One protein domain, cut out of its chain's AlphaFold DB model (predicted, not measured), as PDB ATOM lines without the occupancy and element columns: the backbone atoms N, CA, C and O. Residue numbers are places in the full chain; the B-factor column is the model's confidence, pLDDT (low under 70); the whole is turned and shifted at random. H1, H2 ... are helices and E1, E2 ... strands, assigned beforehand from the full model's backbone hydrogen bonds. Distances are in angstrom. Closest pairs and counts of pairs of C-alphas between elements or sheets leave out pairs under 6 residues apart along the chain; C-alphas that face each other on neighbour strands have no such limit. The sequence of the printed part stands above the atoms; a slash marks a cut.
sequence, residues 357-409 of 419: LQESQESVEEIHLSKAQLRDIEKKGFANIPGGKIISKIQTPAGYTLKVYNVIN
ATOM      1  N   LEU A 357     188.241 136.931 179.941       60.16
ATOM      2  CA  LEU A 357     188.701 136.082 178.842       60.16
ATOM      3  C   LEU A 357     189.885 136.769 178.160       60.16
ATOM      4  O   LEU A 357     189.714 137.832 177.566       60.16
ATOM      5  N   GLN A 358     191.070 136.164 178.234       65.25
ATOM      6  CA  GLN A 358     192.253 136.623 177.501       65.25
ATOM      7  C   GLN A 358     192.502 135.697 176.310       65.25
ATOM      8  O   GLN A 358     192.525 134.480 176.476       65.25
ATOM      9  N   GLU A 359     192.663 136.257 175.110       67.50
ATOM     10  CA  GLU A 359     192.957 135.479 173.899       67.50
ATOM     11  C   GLU A 359     194.271 134.702 174.089       67.50
ATOM     12  O   GLU A 359     195.294 135.273 174.472       67.50
ATOM     13  N   SER A 360     194.214 133.384 173.895       69.94
ATOM     14  CA  SER A 360     195.371 132.492 173.981       69.94
ATOM     15  C   SER A 360     196.131 132.505 172.655       69.94
ATOM     16  O   SER A 360     195.527 132.650 171.595       69.94
ATOM     17  N   GLN A 361     197.451 132.321 172.707       65.31
ATOM     18  CA  GLN A 361     198.285 132.149 171.509       65.31
ATOM     19  C   GLN A 361     198.236 130.718 170.939       65.31
ATOM     20  O   GLN A 361     198.861 130.452 169.918       65.31
ATOM     21  N   GLU A 362     197.506 129.796 171.578       68.88
ATOM     22  CA  GLU A 362     197.336 128.419 171.095       68.88
ATOM     23  C   GLU A 362     196.525 128.347 169.800       68.88
ATOM     24  O   GLU A 362     195.450 128.948 169.678       68.88
ATOM     25  N   SER A 363     197.017 127.547 168.852       60.59
ATOM     26  CA  SER A 363     196.294 127.232 167.625       60.59
ATOM     27  C   SER A 363     195.120 126.294 167.940       60.59
ATOM     28  O   SER A 363     195.220 125.364 168.742       60.59
ATOM     29  N   VAL A 364     193.962 126.524 167.310       62.06
ATOM     30  CA  VAL A 364     192.781 125.650 167.484       62.06
ATOM     31  C   VAL A 364     193.035 124.246 166.917       62.06
ATOM     32  O   VAL A 364     192.387 123.284 167.325       62.06
ATOM     33  N   GLU A 365     193.996 124.126 166.001       61.22
ATOM     34  CA  GLU A 365     194.388 122.888 165.323       61.22
ATOM     35  C   GLU A 365     195.050 121.869 166.265       61.22
ATOM     36  O   GLU A 365     194.970 120.667 166.015       61.22
ATOM     37  N   GLU A 366     195.622 122.320 167.384       59.03
ATOM     38  CA  GLU A 366     196.300 121.468 168.373       59.03
ATOM     39  C   GLU A 366     195.364 120.946 169.483       59.03
ATOM     40  O   GLU A 366     195.783 120.177 170.350       59.03
ATOM     41  N   ILE A 367     194.074 121.312 169.462       70.06
ATOM     42  CA  ILE A 367     193.113 120.972 170.522       70.06
ATOM     43  C   ILE A 367     192.132 119.892 170.046       70.06
ATOM     44  O   ILE A 367     191.248 120.129 169.222       70.06
ATOM     45  N   HIS A 368     192.214 118.695 170.634       69.81
ATOM     46  CA  HIS A 368     191.252 117.623 170.370       69.81
ATOM     47  C   HIS A 368     189.888 117.893 171.026       69.81
ATOM     48  O   HIS A 368     189.698 117.711 172.229       69.81
ATOM     49  N   LEU A 369     188.908 118.289 170.206       73.94
ATOM     50  CA  LEU A 369     187.528 118.526 170.628       73.94
ATOM     51  C   LEU A 369     186.680 117.249 170.589       73.94
ATOM     52  O   LEU A 369     186.617 116.538 169.586       73.94
ATOM     53  N   SER A 370     185.946 116.992 171.670       77.19
ATOM     54  CA  SER A 370     184.939 115.929 171.707       77.19
ATOM     55  C   SER A 370     183.731 116.258 170.817       77.19
ATOM     56  O   SER A 370     183.395 117.422 170.577       77.19
ATOM     57  N   LYS A 371     182.983 115.227 170.392       74.38
ATOM     58  CA  LYS A 371     181.729 115.400 169.627       74.38
ATOM     59  C   LYS A 371     180.703 116.294 170.342       74.38
ATOM     60  O   LYS A 371     179.914 116.960 169.676       74.38
ATOM     61  N   ALA A 372     180.694 116.302 171.676       71.69
ATOM     62  CA  ALA A 372     179.813 117.164 172.464       71.69
ATOM     63  C   ALA A 372     180.236 118.638 172.375       71.69
ATOM     64  O   ALA A 372     179.392 119.499 172.142       71.69
ATOM     65  N   GLN A 373     181.539 118.915 172.469       75.25
ATOM     66  CA  GLN A 373     182.084 120.269 172.345       75.25
ATOM     67  C   GLN A 373     181.889 120.834 170.934       75.25
ATOM     68  O   GLN A 373     181.506 121.990 170.798       75.25
ATOM     69  N   LEU A 374     182.044 120.014 169.889       73.69
ATOM     70  CA  LEU A 374     181.743 120.424 168.511       73.69
ATOM     71  C   LEU A 374     180.268 120.825 168.340       73.69
ATOM     72  O   LEU A 374     179.976 121.880 167.781       73.69
ATOM     73  N   ARG A 375     179.336 120.036 168.896       71.62
ATOM     74  CA  ARG A 375     177.901 120.375 168.888       71.62
ATOM     75  C   ARG A 375     177.595 121.654 169.663       71.62
ATOM     76  O   ARG A 375     176.719 122.413 169.255       71.62
ATOM     77  N   ASP A 376     178.275 121.883 170.782       72.12
ATOM     78  CA  ASP A 376     178.107 123.107 171.567       72.12
ATOM     79  C   ASP A 376     178.637 124.335 170.820       72.12
ATOM     80  O   ASP A 376     177.956 125.359 170.800       72.12
ATOM     81  N   ILE A 377     179.757 124.225 170.103       75.25
ATOM     82  CA  ILE A 377     180.263 125.303 169.238       75.25
ATOM     83  C   ILE A 377     179.284 125.589 168.090       75.25
ATOM     84  O   ILE A 377     178.999 126.753 167.814       75.25
ATOM     85  N   GLU A 378     178.717 124.563 167.448       70.69
ATOM     86  CA  GLU A 378     177.718 124.750 166.384       70.69
ATOM     87  C   GLU A 378     176.432 125.421 166.887       70.69
ATOM     88  O   GLU A 378     175.890 126.293 166.210       70.69
ATOM     89  N   LYS A 379     175.943 125.028 168.071       74.44
ATOM     90  CA  LYS A 379     174.664 125.517 168.612       74.44
ATOM     91  C   LYS A 379     174.771 126.834 169.373       74.44
ATOM     92  O   LYS A 379     173.855 127.648 169.298       74.44
ATOM     93  N   LYS A 380     175.828 127.006 170.166       76.44
ATOM     94  CA  LYS A 380     175.992 128.111 171.128       76.44
ATOM     95  C   LYS A 380     177.083 129.094 170.712       76.44
ATOM     96  O   LYS A 380     177.173 130.168 171.296       76.44
ATOM     97  N   GLY A 381     177.913 128.733 169.734       70.50
ATOM     98  CA  GLY A 381     179.039 129.548 169.289       70.50
ATOM     99  C   GLY A 381     180.282 129.440 170.172       70.50
ATOM    100  O   GLY A 381     181.276 130.066 169.842       70.50
ATOM    101  N   PHE A 382     180.277 128.659 171.258       79.44
ATOM    102  CA  PHE A 382     181.460 128.422 172.090       79.44
ATOM    103  C   PHE A 382     181.378 127.079 172.834       79.44
ATOM    104  O   PHE A 382     180.287 126.543 173.031       79.44
ATOM    105  N   ALA A 383     182.520 126.553 173.278       77.19
ATOM    106  CA  ALA A 383     182.598 125.407 174.181       77.19
ATOM    107  C   ALA A 383     183.765 125.537 175.165       77.19
ATOM    108  O   ALA A 383     184.842 126.025 174.820       77.19
ATOM    109  N   ASN A 384     183.553 125.048 176.385       77.50
ATOM    110  CA  ASN A 384     184.604 124.955 177.394       77.50
ATOM    111  C   ASN A 384     185.502 123.751 177.095       77.50
ATOM    112  O   ASN A 384     185.011 122.662 176.771       77.50
ATOM    113  N   ILE A 385     186.808 123.934 177.245       76.38
ATOM    114  CA  ILE A 385     187.814 122.880 177.105       76.38
ATOM    115  C   ILE A 385     188.608 122.730 178.419       76.38
ATOM    116  O   ILE A 385     188.607 123.646 179.252       76.38
ATOM    117  N   PRO A 386     189.252 121.571 178.652       67.44
ATOM    118  CA  PRO A 386     190.062 121.343 179.846       67.44
ATOM    119  C   PRO A 386     191.142 122.417 180.044       67.44
ATOM    120  O   PRO A 386     191.633 123.004 179.083       67.44
ATOM    121  N   GLY A 387     191.514 122.670 181.300       67.00
ATOM    122  CA  GLY A 387     192.514 123.690 181.644       67.00
ATOM    123  C   GLY A 387     191.957 125.108 181.798       67.00
ATOM    124  O   GLY A 387     192.722 126.062 181.754       67.00
ATOM    125  N   GLY A 388     190.638 125.258 181.977       66.75
ATOM    126  CA  GLY A 388     190.020 126.570 182.193       66.75
ATOM    127  C   GLY A 388     190.061 127.452 180.946       66.75
ATOM    128  O   GLY A 388     190.256 128.658 181.049       66.75
ATOM    129  N   LYS A 389     189.909 126.855 179.760       75.88
ATOM    130  CA  LYS A 389     189.925 127.574 178.485       75.88
ATOM    131  C   LYS A 389     188.585 127.444 177.767       75.88
ATOM    132  O   LYS A 389     187.812 126.515 178.014       75.88
ATOM    133  N   ILE A 390     188.300 128.381 176.871       79.81
ATOM    134  CA  ILE A 390     187.075 128.420 176.067       79.81
ATOM    135  C   ILE A 390     187.452 128.577 174.601       79.81
ATOM    136  O   ILE A 390     188.227 129.464 174.259       79.81
ATOM    137  N   ILE A 391     186.865 127.761 173.727       78.50
ATOM    138  CA  ILE A 391     186.907 127.993 172.282       78.50
ATOM    139  C   ILE A 391     185.633 128.712 171.874       78.50
ATOM    140  O   ILE A 391     184.540 128.246 172.189       78.50
ATOM    141  N   SER A 392     185.769 129.824 171.158       76.50
ATOM    142  CA  SER A 392     184.649 130.613 170.655       76.50
ATOM    143  C   SER A 392     184.729 130.790 169.143       76.50
ATOM    144  O   SER A 392     185.806 130.984 168.577       76.50
ATOM    145  N   LYS A 393     183.570 130.732 168.491       78.31
ATOM    146  CA  LYS A 393     183.362 130.994 167.072       78.31
ATOM    147  C   LYS A 393     183.165 132.489 166.874       78.31
ATOM    148  O   LYS A 393     182.169 133.064 167.305       78.31
ATOM    149  N   ILE A 394     184.111 133.104 166.183       75.38
ATOM    150  CA  ILE A 394     184.163 134.543 165.949       75.38
ATOM    151  C   ILE A 394     183.887 134.820 164.485       75.38
ATOM    152  O   ILE A 394     184.440 134.172 163.595       75.38
ATOM    153  N   GLN A 395     183.023 135.796 164.238       66.69
ATOM    154  CA  GLN A 395     182.718 136.266 162.899       66.69
ATOM    155  C   GLN A 395     183.862 137.142 162.379       66.69
ATOM    156  O   GLN A 395     184.271 138.098 163.036       66.69
ATOM    157  N   THR A 396     184.365 136.824 161.192       69.75
ATOM    158  CA  THR A 396     185.360 137.625 160.472       69.75
ATOM    159  C   THR A 396     184.797 138.031 159.109       69.75
ATOM    160  O   THR A 396     183.827 137.430 158.641       69.75
ATOM    161  N   PRO A 397     185.392 139.022 158.419       57.38
ATOM    162  CA  PRO A 397     184.954 139.398 157.072       57.38
ATOM    163  C   PRO A 397     184.981 138.243 156.051       57.38
ATOM    164  O   PRO A 397     184.268 138.299 155.057       57.38
ATOM    165  N   ALA A 398     185.762 137.186 156.309       58.97
ATOM    166  CA  ALA A 398     185.867 135.989 155.470       58.97
ATOM    167  C   ALA A 398     184.959 134.819 155.918       58.97
ATOM    168  O   ALA A 398     185.013 133.745 155.323       58.97
ATOM    169  N   GLY A 399     184.134 134.994 156.960       71.88
ATOM    170  CA  GLY A 399     183.227 133.964 157.473       71.88
ATOM    171  C   GLY A 399     183.315 133.810 158.989       71.88
ATOM    172  O   GLY A 399     183.020 134.740 159.737       71.88
ATOM    173  N   TYR A 400     183.684 132.619 159.458       72.19
ATOM    174  CA  TYR A 400     183.855 132.344 160.884       72.19
ATOM    175  C   TYR A 400     185.185 131.649 161.137       72.19
ATOM    176  O   TYR A 400     185.534 130.711 160.426       72.19
ATOM    177  N   THR A 401     185.882 132.077 162.184       76.44
ATOM    178  CA  THR A 401     187.076 131.404 162.704       76.44
ATOM    179  C   THR A 401     186.862 131.001 164.158       76.44
ATOM    180  O   THR A 401     185.997 131.554 164.841       76.44
ATOM    181  N   LEU A 402     187.622 130.027 164.637       78.50
ATOM    182  CA  LEU A 402     187.632 129.634 166.041       78.50
ATOM    183  C   LEU A 402     188.830 130.295 166.723       78.50
ATOM    184  O   LEU A 402     189.914 130.352 166.148       78.50
ATOM    185  N   LYS A 403     188.642 130.780 167.950       77.06
ATOM    186  CA  LYS A 403     189.736 131.265 168.798       77.06
ATOM    187  C   LYS A 403     189.643 130.698 170.201       77.06
ATOM    188  O   LYS A 403     188.544 130.457 170.703       77.06
ATOM    189  N   VAL A 404     190.802 130.526 170.825       78.69
ATOM    190  CA  VAL A 404     190.948 129.999 172.182       78.69
ATOM    191  C   VAL A 404     191.139 131.154 173.157       78.69
ATOM    192  O   VAL A 404     191.907 132.079 172.901       78.69
ATOM    193  N   TYR A 405     190.463 131.089 174.297       75.56
ATOM    194  CA  TYR A 405     190.547 132.062 175.376       75.56
ATOM    195  C   TYR A 405     190.914 131.371 176.682       75.56
ATOM    196  O   TYR A 405     190.306 130.364 177.041       75.56
ATOM    197  N   ASN A 406     191.862 131.942 177.418       73.56
ATOM    198  CA  ASN A 406     192.135 131.578 178.801       73.56
ATOM    199  C   ASN A 406     191.124 132.275 179.713       73.56
ATOM    200  O   ASN A 406     190.891 133.480 179.587       73.56
ATOM    201  N   VAL A 407     190.540 131.523 180.643       64.62
ATOM    202  CA  VAL A 407     189.713 132.083 181.712       64.62
ATOM    203  C   VAL A 407     190.641 132.492 182.848       64.62
ATOM    204  O   VAL A 407     191.175 131.642 183.558       64.62
ATOM    205  N   ILE A 408     190.839 133.794 183.027       57.78
ATOM    206  CA  ILE A 408     191.690 134.323 184.093       57.78
ATOM    207  C   ILE A 408     190.825 134.682 185.293       57.78
ATOM    208  O   ILE A 408     189.847 135.427 185.184       57.78
ATOM    209  N   ASN A 409     191.217 134.144 186.446       47.44
ATOM    210  CA  ASN A 409     190.675 134.506 187.744       47.44
ATOM    211  C   ASN A 409     191.575 135.592 188.348       47.44
ATOM    212  O   ASN A 409     192.771 135.373 188.525       47.44
TER     213      ASN A 409
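This is residues 357 to 409 of the 419 residues of an uncharacterized protein of Phocaeicola plebeius (UniProt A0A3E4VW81). A long twisted hairpin, E3 and E4, makes the middle of a four-stranded antiparallel sheet; short E1 and E2 edge it, and one helix, H1, packs along E2. The printed part has 53 residues, with E1, H1, E2, E3, E4 along the chain, sheet order E1 E4 E3 E2, and a mixed class. It is compact, with a radius of gyration of the C-alphas of 10.7 A and spans of 31 by 24 by 20 A.

E1, residues 357 to 359, is antiparallel to E4, residues 399 to 408; N 358 and O 406, 3.0 A apart, are within hydrogen-bond range. H1, residues 371 to 380, is on the sheet in two layers, a helix on one face, at a height over the sheet of 7.2 A. It runs along E2, residues 382 to 385; their closest C-alphas, Ile 377 and Ala 383, are 5.5 A apart. Every O i to N i+4 pair in H1 is within hydrogen-bond range. E2, E3, residues 389 to 396, and E4 form a meander, successive antiparallel neighbours, and two hairpins; N 391 to O 383 and N 392 to O 403 are each 2.9 A.

E1 begins at C-alpha 357 (188.701, 136.082, 178.842). H1 spans 14.0 A, E3 21.1 A and E4 27.9 A, ending at C-alpha 408 (191.690, 134.323, 184.093).

The C-alphas of Ala 398 and Asn 409 are farthest apart, 32.7 A. The printed part has no cut; E1 to H1 is a long link. Mean pLDDT of the printed part is 70.6, with residues 357 to 366 among those under 70.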